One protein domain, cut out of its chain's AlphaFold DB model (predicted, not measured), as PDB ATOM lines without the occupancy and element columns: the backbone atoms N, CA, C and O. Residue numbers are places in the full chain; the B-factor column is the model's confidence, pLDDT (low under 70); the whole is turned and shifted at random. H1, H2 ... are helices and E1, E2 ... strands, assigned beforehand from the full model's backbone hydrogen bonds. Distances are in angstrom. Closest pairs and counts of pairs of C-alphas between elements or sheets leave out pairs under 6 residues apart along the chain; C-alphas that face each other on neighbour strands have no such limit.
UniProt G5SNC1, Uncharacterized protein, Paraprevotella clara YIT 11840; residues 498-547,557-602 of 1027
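This is residues 498 to 547 and 557 to 602 of the 1027 residues of an uncharacterized protein of Paraprevotella clara YIT 11840 (UniProt G5SNC1). Two small antiparallel sheets, a twisted one of E1, E2 and E4 and a long two-strand ribbon of E3 and E5, lie partly face to face as two loosely joined layers. The links E2 to E3 and E4 to E5 cross from layer to layer at opposite ends, and short H1 sits at the end of the ribbon where E3 begins and E5 ends. The printed part has 96 residues, with five named strands and one named helix in the order E1, E2, E3, E4, E5, H1; the class is mostly strand, though only 39 residues, under half, are in named elements. It is only just compact, close to loose, with a radius of gyration of the C-alphas of 14.5 A, and spans 39 by 32 by 22 A.

Find C-alpha 498 at (56.948, -29.486, 128.452), where E1, residues 498 to 501, begins. Go on to E2, residues 516 to 521, 16.8 A long, then to E3, residues 529 to 536, 24.2 A long, which begins at C-alpha 529 at (54.163, -23.297, 113.718). After the cut comes E4, residues 561 to 567, 18.0 A, then E5, residues 579 to 587, the longest strand by residues, 26.5 A. H1, residues 590 to 594, ends at C-alpha 594 at (53.901, -15.092, 107.733).

Look first at the twisted sheet, in the order E1, E2, E4, with E1 and E4 as edge strands. E1 and E2 form a hairpin, antiparallel at 175 degrees, with N 518 and O 501 2.9 A apart. E2 and E4 are antiparallel at 147 degrees, with N 519 and O 564 2.8 A apart. In the other sheet E3 and E5 are antiparallel at 163 degrees; look at N 533 and O 583, 3.0 A apart, and N 587 and O 529, 2.8 A apart. Between the sheets, the closest C-alphas of E3 and E4 are those of Val 530 and Phe 564, 7.1 A apart, while E2 and E5 are apart. The closest C-alphas of E3 and H1 are those of Tyr 529 and Glu 590, 5.1 A apart. H1 is not on the three-strand sheet, and in H1 every O i to N i+4 pair is within hydrogen-bond range. Outside the named strands, residues 510 to 511 pair with residues 572 to 573, antiparallel.

The two C-alphas farthest apart, those of Asp 541 and Gly 560, are 42.9 A apart. Residues 548 to 556 are not printed, and C-alphas 547 and 557 stand 28.1 A apart across this cut. The links E1 to E2 and E4 to E5 are long. The mean pLDDT of the printed part is 87.5, and residues 558 to 560 are under 70.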
ATOM      1  N   GLU A 498      57.026 -28.165 127.808       90.38
ATOM      2  CA  GLU A 498      56.948 -29.486 128.452       90.38
ATOM      3  C   GLU A 498      58.269 -30.258 128.347       90.38
ATOM      4  O   GLU A 498      58.669 -30.951 129.283       90.38
ATOM      5  N   SER A 499      58.957 -30.150 127.207       90.00
ATOM      6  CA  SER A 499      60.274 -30.756 127.000       90.00
ATOM      7  C   SER A 499      61.052 -30.055 125.891       90.00
ATOM      8  O   SER A 499      60.462 -29.601 124.914       90.00
ATOM      9  N   VAL A 500      62.381 -30.039 126.002       93.12
ATOM     10  CA  VAL A 500      63.305 -29.522 124.982       93.12
ATOM     11  C   VAL A 500      64.537 -30.424 124.899       93.12
ATOM     12  O   VAL A 500      64.996 -30.939 125.921       93.12
ATOM     13  N   SER A 501      65.063 -30.637 123.695       91.12
ATOM     14  CA  SER A 501      66.298 -31.388 123.452       91.12
ATOM     15  C   SER A 501      67.170 -30.645 122.433       91.12
ATOM     16  O   SER A 501      66.704 -30.465 121.306       91.12
ATOM     17  N   PRO A 502      68.415 -30.244 122.769       93.88
ATOM     18  CA  PRO A 502      69.086 -30.390 124.068       93.88
ATOM     19  C   PRO A 502      68.347 -29.714 125.233       93.88
ATOM     20  O   PRO A 502      67.679 -28.698 125.040       93.88
ATOM     21  N   ALA A 503      68.465 -30.303 126.427       93.00
ATOM     22  CA  ALA A 503      67.770 -29.845 127.631       93.00
ATOM     23  C   ALA A 503      68.184 -28.421 128.034       93.00
ATOM     24  O   ALA A 503      69.330 -28.019 127.833       93.00
ATOM     25  N   ASP A 504      67.260 -27.676 128.640       94.69
ATOM     26  CA  ASP A 504      67.557 -26.357 129.201       94.69
ATOM     27  C   ASP A 504      68.682 -26.441 130.251       94.69
ATOM     28  O   ASP A 504      68.717 -27.350 131.084       94.69
ATOM     29  N   GLY A 505      69.630 -25.510 130.175       91.69
ATOM     30  CA  GLY A 505      70.843 -25.466 130.987       91.69
ATOM     31  C   GLY A 505      71.971 -26.396 130.528       91.69
ATOM     32  O   GLY A 505      72.980 -26.496 131.228       91.69
ATOM     33  N   ALA A 506      71.842 -27.093 129.392       93.88
ATOM     34  CA  ALA A 506      72.873 -28.019 128.926       93.88
ATOM     35  C   ALA A 506      74.206 -27.319 128.598       93.88
ATOM     36  O   ALA A 506      74.242 -26.229 128.021       93.88
ATOM     37  N   ALA A 507      75.309 -27.993 128.931       94.94
ATOM     38  CA  ALA A 507      76.643 -27.660 128.445       94.94
ATOM     39  C   ALA A 507      76.896 -28.423 127.139       94.94
ATOM     40  O   ALA A 507      76.882 -29.657 127.141       94.94
ATOM     41  N   ILE A 508      77.067 -27.706 126.027       93.75
ATOM     42  CA  ILE A 508      77.175 -28.285 124.682       93.75
ATOM     43  C   ILE A 508      78.334 -27.653 123.902       93.75
ATOM     44  O   ILE A 508      78.579 -26.457 124.002       93.75
ATOM     45  N   ALA A 509      79.038 -28.458 123.103       90.94
ATOM     46  CA  ALA A 509      80.133 -27.979 122.253       90.94
ATOM     47  C   ALA A 509      79.604 -27.315 120.973       90.94
ATOM     48  O   ALA A 509      80.035 -26.226 120.597       90.94
ATOM     49  N   ALA A 510      78.635 -27.966 120.329       92.44
ATOM     50  CA  ALA A 510      77.972 -27.494 119.125       92.44
ATOM     51  C   ALA A 510      76.581 -28.135 118.993       92.44
ATOM     52  O   ALA A 510      76.322 -29.221 119.517       92.44
ATOM     53  N   LEU A 511      75.694 -27.477 118.251       93.31
ATOM     54  CA  LEU A 511      74.585 -28.140 117.572       93.31
ATOM     55  C   LEU A 511      75.124 -28.581 116.214       93.31
ATOM     56  O   LEU A 511      75.343 -27.732 115.355       93.31
ATOM     57  N   GLU A 512      75.388 -29.872 116.034       90.75
ATOM     58  CA  GLU A 512      76.076 -30.383 114.843       90.75
ATOM     59  C   GLU A 512      75.173 -30.470 113.615       90.75
ATOM     60  O   GLU A 512      73.974 -30.729 113.734       90.75
ATOM     61  N   ALA A 513      75.751 -30.321 112.422       89.56
ATOM     62  CA  ALA A 513      75.044 -30.569 111.175       89.56
ATOM     63  C   ALA A 513      74.480 -32.008 111.140       89.56
ATOM     64  O   ALA A 513      75.188 -32.969 111.436       89.56
ATOM     65  N   GLY A 514      73.195 -32.158 110.814       86.38
ATOM     66  CA  GLY A 514      72.456 -33.425 110.861       86.38
ATOM     67  C   GLY A 514      71.888 -33.802 112.238       86.38
ATOM     68  O   GLY A 514      71.150 -34.783 112.351       86.38
ATOM     69  N   SER A 515      72.201 -33.043 113.298       92.38
ATOM     70  CA  SER A 515      71.530 -33.173 114.600       92.38
ATOM     71  C   SER A 515      70.170 -32.465 114.601       92.38
ATOM     72  O   SER A 515      69.809 -31.781 113.642       92.38
ATOM     73  N   PHE A 516      69.396 -32.631 115.677       90.44
ATOM     74  CA  PHE A 516      68.050 -32.071 115.771       90.44
ATOM     75  C   PHE A 516      67.854 -31.258 117.045       90.44
ATOM     76  O   PHE A 516      68.242 -31.693 118.129       90.44
ATOM     77  N   LEU A 517      67.188 -30.113 116.895       92.69
ATOM     78  CA  LEU A 517      66.593 -29.361 117.995       92.69
ATOM     79  C   LEU A 517      65.106 -29.720 118.065       92.69
ATOM     80  O   LEU A 517      64.410 -29.654 117.048       92.69
ATOM     81  N   GLU A 518      64.630 -30.104 119.247       93.44
ATOM     82  CA  GLU A 518      63.259 -30.568 119.475       93.44
ATOM     83  C   GLU A 518      62.606 -29.860 120.670       93.44
ATOM     84  O   GLU A 518      63.251 -29.640 121.694       93.44
ATOM     85  N   LEU A 519      61.323 -29.520 120.536       93.56
ATOM     86  CA  LEU A 519      60.512 -28.790 121.510       93.56
ATOM     87  C   LEU A 519      59.110 -29.414 121.625       93.56
ATOM     88  O   LEU A 519      58.478 -29.720 120.620       93.56
ATOM     89  N   SER A 520      58.575 -29.534 122.838       91.25
ATOM     90  CA  SER A 520      57.171 -29.870 123.105       91.25
ATOM     91  C   SER A 520      56.579 -28.894 124.123       91.25
ATOM     92  O   SER A 520      57.296 -28.399 124.995       91.25
ATOM     93  N   THR A 521      55.284 -28.599 124.005       89.88
ATOM     94  CA  THR A 521      54.580 -27.554 124.765       89.88
ATOM     95  C   THR A 521      53.278 -28.067 125.377       89.88
ATOM     96  O   THR A 521      52.660 -28.993 124.850       89.88
ATOM     97  N   ASN A 522      52.784 -27.378 126.409       86.19
ATOM     98  CA  ASN A 522      51.487 -27.665 127.038       86.19
ATOM     99  C   ASN A 522      50.271 -27.410 126.114       86.19
ATOM    100  O   ASN A 522      49.128 -27.651 126.502       86.19
ATOM    101  N   MET A 523      50.498 -26.903 124.894       86.12
ATOM    102  CA  MET A 523      49.474 -26.568 123.903       86.12
ATOM    103  C   MET A 523      49.830 -27.052 122.487       86.12
ATOM    104  O   MET A 523      49.482 -26.398 121.503       86.12
ATOM    105  N   ASN A 524      50.467 -28.221 122.353       86.38
ATOM    106  CA  ASN A 524      50.847 -28.785 121.046       86.38
ATOM    107  C   ASN A 524      49.689 -28.883 120.039       86.38
ATOM    108  O   ASN A 524      49.919 -28.760 118.839       86.38
ATOM    109  N   ASP A 525      48.448 -29.075 120.492       82.44
ATOM    110  CA  ASP A 525      47.271 -29.129 119.612       82.44
ATOM    111  C   ASP A 525      46.902 -27.759 119.022       82.44
ATOM    112  O   ASP A 525      46.345 -27.692 117.930       82.44
ATOM    113  N   ARG A 526      47.240 -26.668 119.723       81.81
ATOM    114  CA  ARG A 526      46.967 -25.283 119.301       81.81
ATOM    115  C   ARG A 526      48.133 -24.650 118.552       81.81
ATOM    116  O   ARG A 526      47.907 -23.731 117.778       81.81
ATOM    117  N   VAL A 527      49.358 -25.111 118.793       86.31
ATOM    118  CA  VAL A 527      50.549 -24.620 118.096       86.31
ATOM    119  C   VAL A 527      50.672 -25.338 116.748       86.31
ATOM    120  O   VAL A 527      50.784 -26.566 116.677       86.31
ATOM    121  N   GLY A 528      50.631 -24.572 115.661       86.75
ATOM    122  CA  GLY A 528      50.801 -25.066 114.294       86.75
ATOM    123  C   GLY A 528      52.152 -24.716 113.681       86.75
ATOM    124  O   GLY A 528      52.550 -25.364 112.717       86.75
ATOM    125  N   TYR A 529      52.872 -23.741 114.241       88.81
ATOM    126  CA  TYR A 529      54.163 -23.297 113.718       88.81
ATOM    127  C   TYR A 529      55.063 -22.742 114.820       88.81
ATOM    128  O   TYR A 529      54.590 -22.056 115.722       88.81
ATOM    129  N   VAL A 530      56.364 -23.030 114.751       93.12
ATOM    130  CA  VAL A 530      57.362 -22.531 115.706       93.12
ATOM    131  C   VAL A 530      58.605 -22.100 114.942       93.12
ATOM    132  O   VAL A 530      59.082 -22.839 114.078       93.12
ATOM    133  N   TRP A 531      59.167 -20.944 115.290       92.25
ATOM    134  CA  TRP A 531      60.527 -20.578 114.896       92.25
ATOM    135  C   TRP A 531      61.402 -20.338 116.116       92.25
ATOM    136  O   TRP A 531      60.915 -19.963 117.186       92.25
ATOM    137  N   PHE A 532      62.705 -20.544 115.942       93.75
ATOM    138  CA  PHE A 532      63.695 -20.276 116.971       93.75
ATOM    139  C   PHE A 532      64.864 -19.434 116.457       93.75
ATOM    140  O   PHE A 532      65.168 -19.418 115.264       93.75
ATOM    141  N   ARG A 533      65.522 -18.742 117.386       93.75
ATOM    142  CA  ARG A 533      66.778 -18.001 117.200       93.75
ATOM    143  C   ARG A 533      67.715 -18.326 118.358       93.75
ATOM    144  O   ARG A 533      67.236 -18.581 119.463       93.75
ATOM    145  N   ILE A 534      69.023 -18.300 118.109       94.88
ATOM    146  CA  ILE A 534      70.048 -18.498 119.139       94.88
ATOM    147  C   ILE A 534      70.956 -17.273 119.203       94.88
ATOM    148  O   ILE A 534      71.543 -16.885 118.191       94.88
ATOM    149  N   ASP A 535      71.086 -16.712 120.401       94.06
ATOM    150  CA  ASP A 535      71.911 -15.542 120.688       94.06
ATOM    151  C   ASP A 535      72.989 -15.855 121.724       94.06
ATOM    152  O   ASP A 535      72.677 -16.261 122.846       94.06
ATOM    153  N   ASP A 536      74.244 -15.594 121.379       94.12
ATOM    154  CA  ASP A 536      75.351 -15.499 122.323       94.12
ATOM    155  C   ASP A 536      75.133 -14.292 123.244       94.12
ATOM    156  O   ASP A 536      74.892 -13.173 122.791       94.12
ATOM    157  N   GLN A 537      75.161 -14.522 124.552       93.88
ATOM    158  CA  GLN A 537      75.024 -13.483 125.574       93.88
ATOM    159  C   GLN A 537      76.381 -12.885 125.976       93.88
ATOM    160  O   GLN A 537      76.425 -11.924 126.744       93.88
ATOM    161  N   ASN A 538      77.482 -13.439 125.469       91.81
ATOM    162  CA  ASN A 538      78.851 -13.023 125.741       91.81
ATOM    163  C   ASN A 538      79.683 -12.825 124.452       91.81
ATOM    164  O   ASN A 538      80.857 -13.194 124.447       91.81
ATOM    165  N   PRO A 539      79.150 -12.250 123.356       88.38
ATOM    166  CA  PRO A 539      79.893 -12.174 122.107       88.38
ATOM    167  C   PRO A 539      81.085 -11.213 122.233       88.38
ATOM    168  O   PRO A 539      81.007 -10.181 122.902       88.38
ATOM    169  N   LYS A 540      82.185 -11.519 121.534       80.12
ATOM    170  CA  LYS A 540      83.326 -10.595 121.400       80.12
ATOM    171  C   LYS A 540      82.951  -9.315 120.649       80.12
ATOM    172  O   LYS A 540      83.465  -8.246 120.967       80.12
ATOM    173  N   ASP A 541      82.063  -9.447 119.668       80.00
ATOM    174  CA  ASP A 541      81.501  -8.363 118.867       80.00
ATOM    175  C   ASP A 541      79.972  -8.343 119.062       80.00
ATOM    176  O   ASP A 541      79.308  -9.311 118.678       80.00
ATOM    177  N   PRO A 542      79.393  -7.285 119.664       80.50
ATOM    178  CA  PRO A 542      77.951  -7.175 119.879       80.50
ATOM    179  C   PRO A 542      77.106  -7.339 118.608       80.50
ATOM    180  O   PRO A 542      76.003  -7.883 118.690       80.50
ATOM    181  N   ASP A 543      77.625  -6.947 117.440       80.31
ATOM    182  CA  ASP A 543      76.912  -7.068 116.161       80.31
ATOM    183  C   ASP A 543      76.846  -8.527 115.664       80.31
ATOM    184  O   ASP A 543      76.044  -8.865 114.793       80.31
ATOM    185  N   GLN A 544      77.631  -9.426 116.272       79.12
ATOM    186  CA  GLN A 544      77.674 -10.864 115.983       79.12
ATOM    187  C   GLN A 544      77.021 -11.721 117.080       79.12
ATOM    188  O   GLN A 544      77.215 -12.934 117.122       79.12
ATOM    189  N   ALA A 545      76.203 -11.122 117.955       86.94
ATOM    190  CA  ALA A 545      75.499 -11.849 119.014       86.94
ATOM    191  C   ALA A 545      74.584 -12.972 118.480       86.94
ATOM    192  O   ALA A 545      74.395 -13.992 119.135       86.94
ATOM    193  N   CYS A 546      74.006 -12.813 117.287       90.44
ATOM    194  CA  CYS A 546      73.098 -13.800 116.701       90.44
ATOM    195  C   CYS A 546      73.868 -14.931 115.995       90.44
ATOM    196  O   CYS A 546      74.195 -14.818 114.815       90.44
ATOM    197  N   VAL A 547      74.083 -16.057 116.680       89.19
ATOM    198  CA  VAL A 547      74.812 -17.220 116.127       89.19
ATOM    199  C   VAL A 547      73.938 -18.143 115.271       89.19
ATOM    200  O   VAL A 547      74.445 -18.908 114.449       89.19
ATOM    201  N   THR A 557      55.404 -36.285 114.928       80.75
ATOM    202  CA  THR A 557      55.116 -37.204 116.040       80.75
ATOM    203  C   THR A 557      56.347 -38.062 116.291       80.75
ATOM    204  O   THR A 557      56.670 -38.929 115.480       80.75
ATOM    205  N   VAL A 558      57.014 -37.835 117.420       67.00
ATOM    206  CA  VAL A 558      58.221 -38.552 117.848       67.00
ATOM    207  C   VAL A 558      57.860 -39.390 119.076       67.00
ATOM    208  O   VAL A 558      57.273 -38.890 120.032       67.00
ATOM    209  N   GLU A 559      58.117 -40.701 119.028       69.31
ATOM    210  CA  GLU A 559      57.818 -41.645 120.127       69.31
ATOM    211  C   GLU A 559      56.366 -41.591 120.667       69.31
ATOM    212  O   GLU A 559      56.097 -41.855 121.838       69.31
ATOM    213  N   GLY A 560      55.395 -41.266 119.803       67.88
ATOM    214  CA  GLY A 560      53.974 -41.184 120.168       67.88
ATOM    215  C   GLY A 560      53.554 -39.873 120.844       67.88
ATOM    216  O   GLY A 560      52.412 -39.773 121.291       67.88
ATOM    217  N   LYS A 561      54.438 -38.868 120.895       73.00
ATOM    218  CA  LYS A 561      54.137 -37.503 121.342       73.00
ATOM    219  C   LYS A 561      54.318 -36.516 120.192       73.00
ATOM    220  O   LYS A 561      55.216 -36.667 119.370       73.00
ATOM    221  N   VAL A 562      53.450 -35.511 120.127       80.25
ATOM    222  CA  VAL A 562      53.588 -34.408 119.167       80.25
ATOM    223  C   VAL A 562      54.710 -33.484 119.646       80.25
ATOM    224  O   VAL A 562      54.708 -33.050 120.800       80.25
ATOM    225  N   SER A 563      55.666 -33.189 118.773       87.31
ATOM    226  CA  SER A 563      56.768 -32.261 119.030       87.31
ATOM    227  C   SER A 563      57.067 -31.404 117.799       87.31
ATOM    228  O   SER A 563      56.608 -31.673 116.687       87.31
ATOM    229  N   PHE A 564      57.802 -30.319 118.009       92.44
ATOM    230  CA  PHE A 564      58.336 -29.443 116.975       92.44
ATOM    231  C   PHE A 564      59.822 -29.735 116.844       92.44
ATOM    232  O   PHE A 564      60.553 -29.632 117.826       92.44
ATOM    233  N   ARG A 565      60.274 -30.107 115.648       91.62
ATOM    234  CA  ARG A 565      61.625 -30.610 115.403       91.62
ATOM    235  C   ARG A 565      62.226 -29.985 114.151       91.62
ATOM    236  O   ARG A 565      61.534 -29.766 113.160       91.62
ATOM    237  N   THR A 566      63.518 -29.678 114.182       91.94
ATOM    238  CA  THR A 566      64.248 -29.155 113.018       91.94
ATOM    239  C   THR A 566      65.630 -29.782 112.918       91.94
ATOM    240  O   THR A 566      66.269 -30.040 113.939       91.94
ATOM    241  N   GLU A 567      66.072 -30.061 111.695       91.94
ATOM    242  CA  GLU A 567      67.428 -30.536 111.432       91.94
ATOM    243  C   GLU A 567      68.377 -29.341 111.363       91.94
ATOM    244  O   GLU A 567      68.114 -28.329 110.704       91.94
ATOM    245  N   ILE A 568      69.515 -29.455 112.029       91.88
ATOM    246  CA  ILE A 568      70.566 -28.454 111.969       91.88
ATOM    247  C   ILE A 568      71.341 -28.661 110.666       91.88
ATOM    248  O   ILE A 568      72.065 -29.631 110.516       91.88
ATOM    249  N   ILE A 569      71.184 -27.756 109.695       85.19
ATOM    250  CA  ILE A 569      71.834 -27.882 108.368       85.19
ATOM    251  C   ILE A 569      73.305 -27.428 108.394       85.19
ATOM    252  O   ILE A 569      74.138 -27.926 107.643       85.19
ATOM    253  N   ARG A 570      73.634 -26.459 109.254       84.62
ATOM    254  CA  ARG A 570      74.997 -25.958 109.476       84.62
ATOM    255  C   ARG A 570      75.268 -25.969 110.969       84.62
ATOM    256  O   ARG A 570      74.417 -25.458 111.704       84.62
ATOM    257  N   SER A 571      76.408 -26.530 111.377       89.12
ATOM    258  CA  SER A 571      76.780 -26.604 112.789       89.12
ATOM    259  C   SER A 571      76.806 -25.207 113.418       89.12
ATOM    260  O   SER A 571      77.244 -24.246 112.785       89.12
ATOM    261  N   VAL A 572      76.325 -25.096 114.655       90.56
ATOM    262  CA  VAL A 572      76.410 -23.877 115.473       90.56
ATOM    263  C   VAL A 572      77.319 -24.183 116.653       90.56
ATOM    264  O   VAL A 572      76.966 -25.015 117.486       90.56
ATOM    265  N   THR A 573      78.482 -23.541 116.703       90.62
ATOM    266  CA  THR A 573      79.496 -23.753 117.745       90.62
ATOM    267  C   THR A 573      79.200 -22.902 118.978       90.62
ATOM    268  O   THR A 573      78.815 -21.741 118.851       90.62
ATOM    269  N   PHE A 574      79.420 -23.464 120.166       92.50
ATOM    270  CA  PHE A 574      79.228 -22.795 121.450       92.50
ATOM    271  C   PHE A 574      80.543 -22.755 122.235       92.50
ATOM    272  O   PHE A 574      81.083 -23.803 122.596       92.50
ATOM    273  N   PHE A 575      81.054 -21.556 122.510       90.75
ATOM    274  CA  PHE A 575      82.390 -21.347 123.071       90.75
ATOM    275  C   PHE A 575      82.442 -21.432 124.604       90.75
ATOM    276  O   PHE A 575      81.496 -21.061 125.302       90.75
ATOM    277  N   GLU A 576      83.559 -21.921 125.148       92.19
ATOM    278  CA  GLU A 576      83.800 -21.951 126.595       92.19
ATOM    279  C   GLU A 576      83.679 -20.556 127.223       92.19
ATOM    280  O   GLU A 576      84.225 -19.575 126.727       92.19
ATOM    281  N   GLY A 577      82.972 -20.469 128.353       88.06
ATOM    282  CA  GLY A 577      82.737 -19.206 129.062       88.06
ATOM    283  C   GLY A 577      81.574 -18.370 128.515       88.06
ATOM    284  O   GLY A 577      81.227 -17.368 129.138       88.06
ATOM    285  N   HIS A 578      80.942 -18.793 127.414       93.06
ATOM    286  CA  HIS A 578      79.788 -18.122 126.821       93.06
ATOM    287  C   HIS A 578      78.470 -18.802 127.216       93.06
ATOM    288  O   HIS A 578      78.383 -20.026 127.373       93.06
ATOM    289  N   THR A 579      77.424 -17.987 127.360       95.31
ATOM    290  CA  THR A 579      76.042 -18.420 127.592       95.31
ATOM    291  C   THR A 579      75.195 -18.082 126.374       95.31
ATOM    292  O   THR A 579      75.276 -16.976 125.854       95.31
ATOM    293  N   TYR A 580      74.340 -19.002 125.944       95.19
ATOM    294  CA  TYR A 580      73.532 -18.859 124.738       95.19
ATOM    295  C   TYR A 580      72.054 -18.950 125.070       95.19
ATOM    296  O   TYR A 580      71.620 -19.885 125.737       95.19
ATOM    297  N   LYS A 581      71.273 -17.992 124.580       95.94
ATOM    298  CA  LYS A 581      69.822 -17.953 124.746       95.94
ATOM    299  C   LYS A 581      69.156 -18.444 123.472       95.94
ATOM    300  O   LYS A 581      69.308 -17.827 122.419       95.94
ATOM    301  N   VAL A 582      68.375 -19.511 123.578       95.25
ATOM    302  CA  VAL A 582      67.483 -19.954 122.506       95.25
ATOM    303  C   VAL A 582      66.095 -19.402 122.781       95.25
ATOM    304  O   VAL A 582      65.538 -19.618 123.855       95.25
ATOM    305  N   THR A 583      65.539 -18.680 121.814       94.50
ATOM    306  CA  THR A 583      64.196 -18.094 121.904       94.50
ATOM    307  C   THR A 583      63.285 -18.801 120.916       94.50
ATOM    308  O   THR A 583      63.585 -18.787 119.727       94.50
ATOM    309  N   PHE A 584      62.189 -19.387 121.396       93.81
ATOM    310  CA  PHE A 584      61.138 -20.019 120.603       93.81
ATOM    311  C   PHE A 584      59.895 -19.130 120.574       93.81
ATOM    312  O   PHE A 584      59.378 -18.752 121.626       93.81
ATOM    313  N   ASN A 585      59.378 -18.853 119.381       91.06
ATOM    314  CA  ASN A 585      58.115 -18.146 119.183       91.06
ATOM    315  C   ASN A 585      57.123 -19.105 118.525       91.06
ATOM    316  O   ASN A 585      57.411 -19.662 117.463       91.06
ATOM    317  N   ALA A 586      55.979 -19.318 119.171       90.44
ATOM    318  CA  ALA A 586      54.968 -20.272 118.730       90.44
ATOM    319  C   ALA A 586      53.732 -19.559 118.175       90.44
ATOM    320  O   ALA A 586      53.247 -18.606 118.773       90.44
ATOM    321  N   TYR A 587      53.183 -20.067 117.076       87.88
ATOM    322  CA  TYR A 587      52.036 -19.509 116.360       87.88
ATOM    323  C   TYR A 587      50.985 -20.593 116.131       87.88
ATOM    324  O   TYR A 587      51.293 -21.792 116.106       87.88
ATOM    325  N   ALA A 588      49.731 -20.173 115.951       83.94
ATOM    326  CA  ALA A 588      48.636 -21.098 115.678       83.94
ATOM    327  C   ALA A 588      48.783 -21.787 114.310       83.94
ATOM    328  O   ALA A 588      48.426 -22.956 114.177       83.94
ATOM    329  N   SER A 589      49.398 -21.124 113.327       83.81
ATOM    330  CA  SER A 589      49.733 -21.689 112.019       83.81
ATOM    331  C   SER A 589      50.938 -20.992 111.373       83.81
ATOM    332  O   SER A 589      51.393 -19.947 111.835       83.81
ATOM    333  N   GLU A 590      51.463 -21.573 110.288       83.75
ATOM    334  CA  GLU A 590      52.517 -20.939 109.479       83.75
ATOM    335  C   GLU A 590      52.027 -19.637 108.839       83.75
ATOM    336  O   GLU A 590      52.766 -18.657 108.780       83.75
ATOM    337  N   SER A 591      50.757 -19.612 108.422       79.00
ATOM    338  CA  SER A 591      50.113 -18.420 107.877       79.00
ATOM    339  C   SER A 591      50.104 -17.286 108.899       79.00
ATOM    340  O   SER A 591      50.464 -16.165 108.562       79.00
ATOM    341  N   ASP A 592      49.781 -17.571 110.161       76.19
ATOM    342  CA  ASP A 592      49.735 -16.543 111.207       76.19
ATOM    343  C   ASP A 592      51.112 -15.903 111.432       76.19
ATOM    344  O   ASP A 592      51.215 -14.688 111.564       76.19
ATOM    345  N   TYR A 593      52.184 -16.698 111.390       79.44
ATOM    346  CA  TYR A 593      53.547 -16.163 111.424       79.44
ATOM    347  C   TYR A 593      53.862 -15.294 110.195       79.44
ATOM    348  O   TYR A 593      54.355 -14.178 110.341       79.44
ATOM    349  N   GLN A 594      53.580 -15.791 108.986       79.06
ATOM    350  CA  GLN A 594      53.901 -15.092 107.733       79.06
ATOM    351  C   GLN A 594      53.170 -13.757 107.592       79.06
ATOM    352  O   GLN A 594      53.675 -12.842 106.949       79.06
ATOM    353  N   HIS A 595      52.001 -13.649 108.215       76.50
ATOM    354  CA  HIS A 595      51.188 -12.449 108.203       76.50
ATOM    355  C   HIS A 595      51.350 -11.603 109.474       76.50
ATOM    356  O   HIS A 595      50.589 -10.672 109.669       76.50
ATOM    357  N   GLY A 596      52.332 -11.877 110.339       71.44
ATOM    358  CA  GLY A 596      52.652 -10.996 111.467       71.44
ATOM    359  C   GLY A 596      51.653 -11.024 112.629       71.44
ATOM    360  O   GLY A 596      51.591 -10.064 113.392       71.44
ATOM    361  N   ALA A 597      50.886 -12.104 112.791       71.62
ATOM    362  CA  ALA A 597      50.034 -12.281 113.960       71.62
ATOM    363  C   ALA A 597      50.861 -12.409 115.254       71.62
ATOM    364  O   ALA A 597      52.008 -12.863 115.240       71.62
ATOM    365  N   ASP A 598      50.249 -12.073 116.393       74.12
ATOM    366  CA  ASP A 598      50.843 -12.295 117.712       74.12
ATOM    367  C   ASP A 598      51.209 -13.774 117.920       74.12
ATOM    368  O   ASP A 598      50.419 -14.686 117.650       74.12
ATOM    369  N   ALA A 599      52.391 -14.021 118.490       80.00
ATOM    370  CA  ALA A 599      52.746 -15.354 118.953       80.00
ATOM    371  C   ALA A 599      51.780 -15.803 120.067       80.00
ATOM    372  O   ALA A 599      51.462 -15.049 120.987       80.00
ATOM    373  N   LEU A 600      51.386 -17.078 120.046       81.00
ATOM    374  CA  LEU A 600      50.673 -17.739 121.146       81.00
ATOM    375  C   LEU A 600      51.474 -17.702 122.456       81.00
ATOM    376  O   LEU A 600      50.906 -17.819 123.542       81.00
ATOM    377  N   GLY A 601      52.795 -17.565 122.347       83.69
ATOM    378  CA  GLY A 601      53.704 -17.324 123.452       83.69
ATOM    379  C   GLY A 601      55.164 -17.375 123.009       83.69
ATOM    380  O   GLY A 601      55.497 -17.928 121.956       83.69
ATOM    381  N   VAL A 602      56.028 -16.805 123.849       87.50
ATOM    382  CA  VAL A 602      57.486 -16.843 123.701       87.50
ATOM    383  C   VAL A 602      58.059 -17.689 124.826       87.50
ATOM    384  O   VAL A 602      57.736 -17.479 125.993       87.50
TER     385      VAL A 602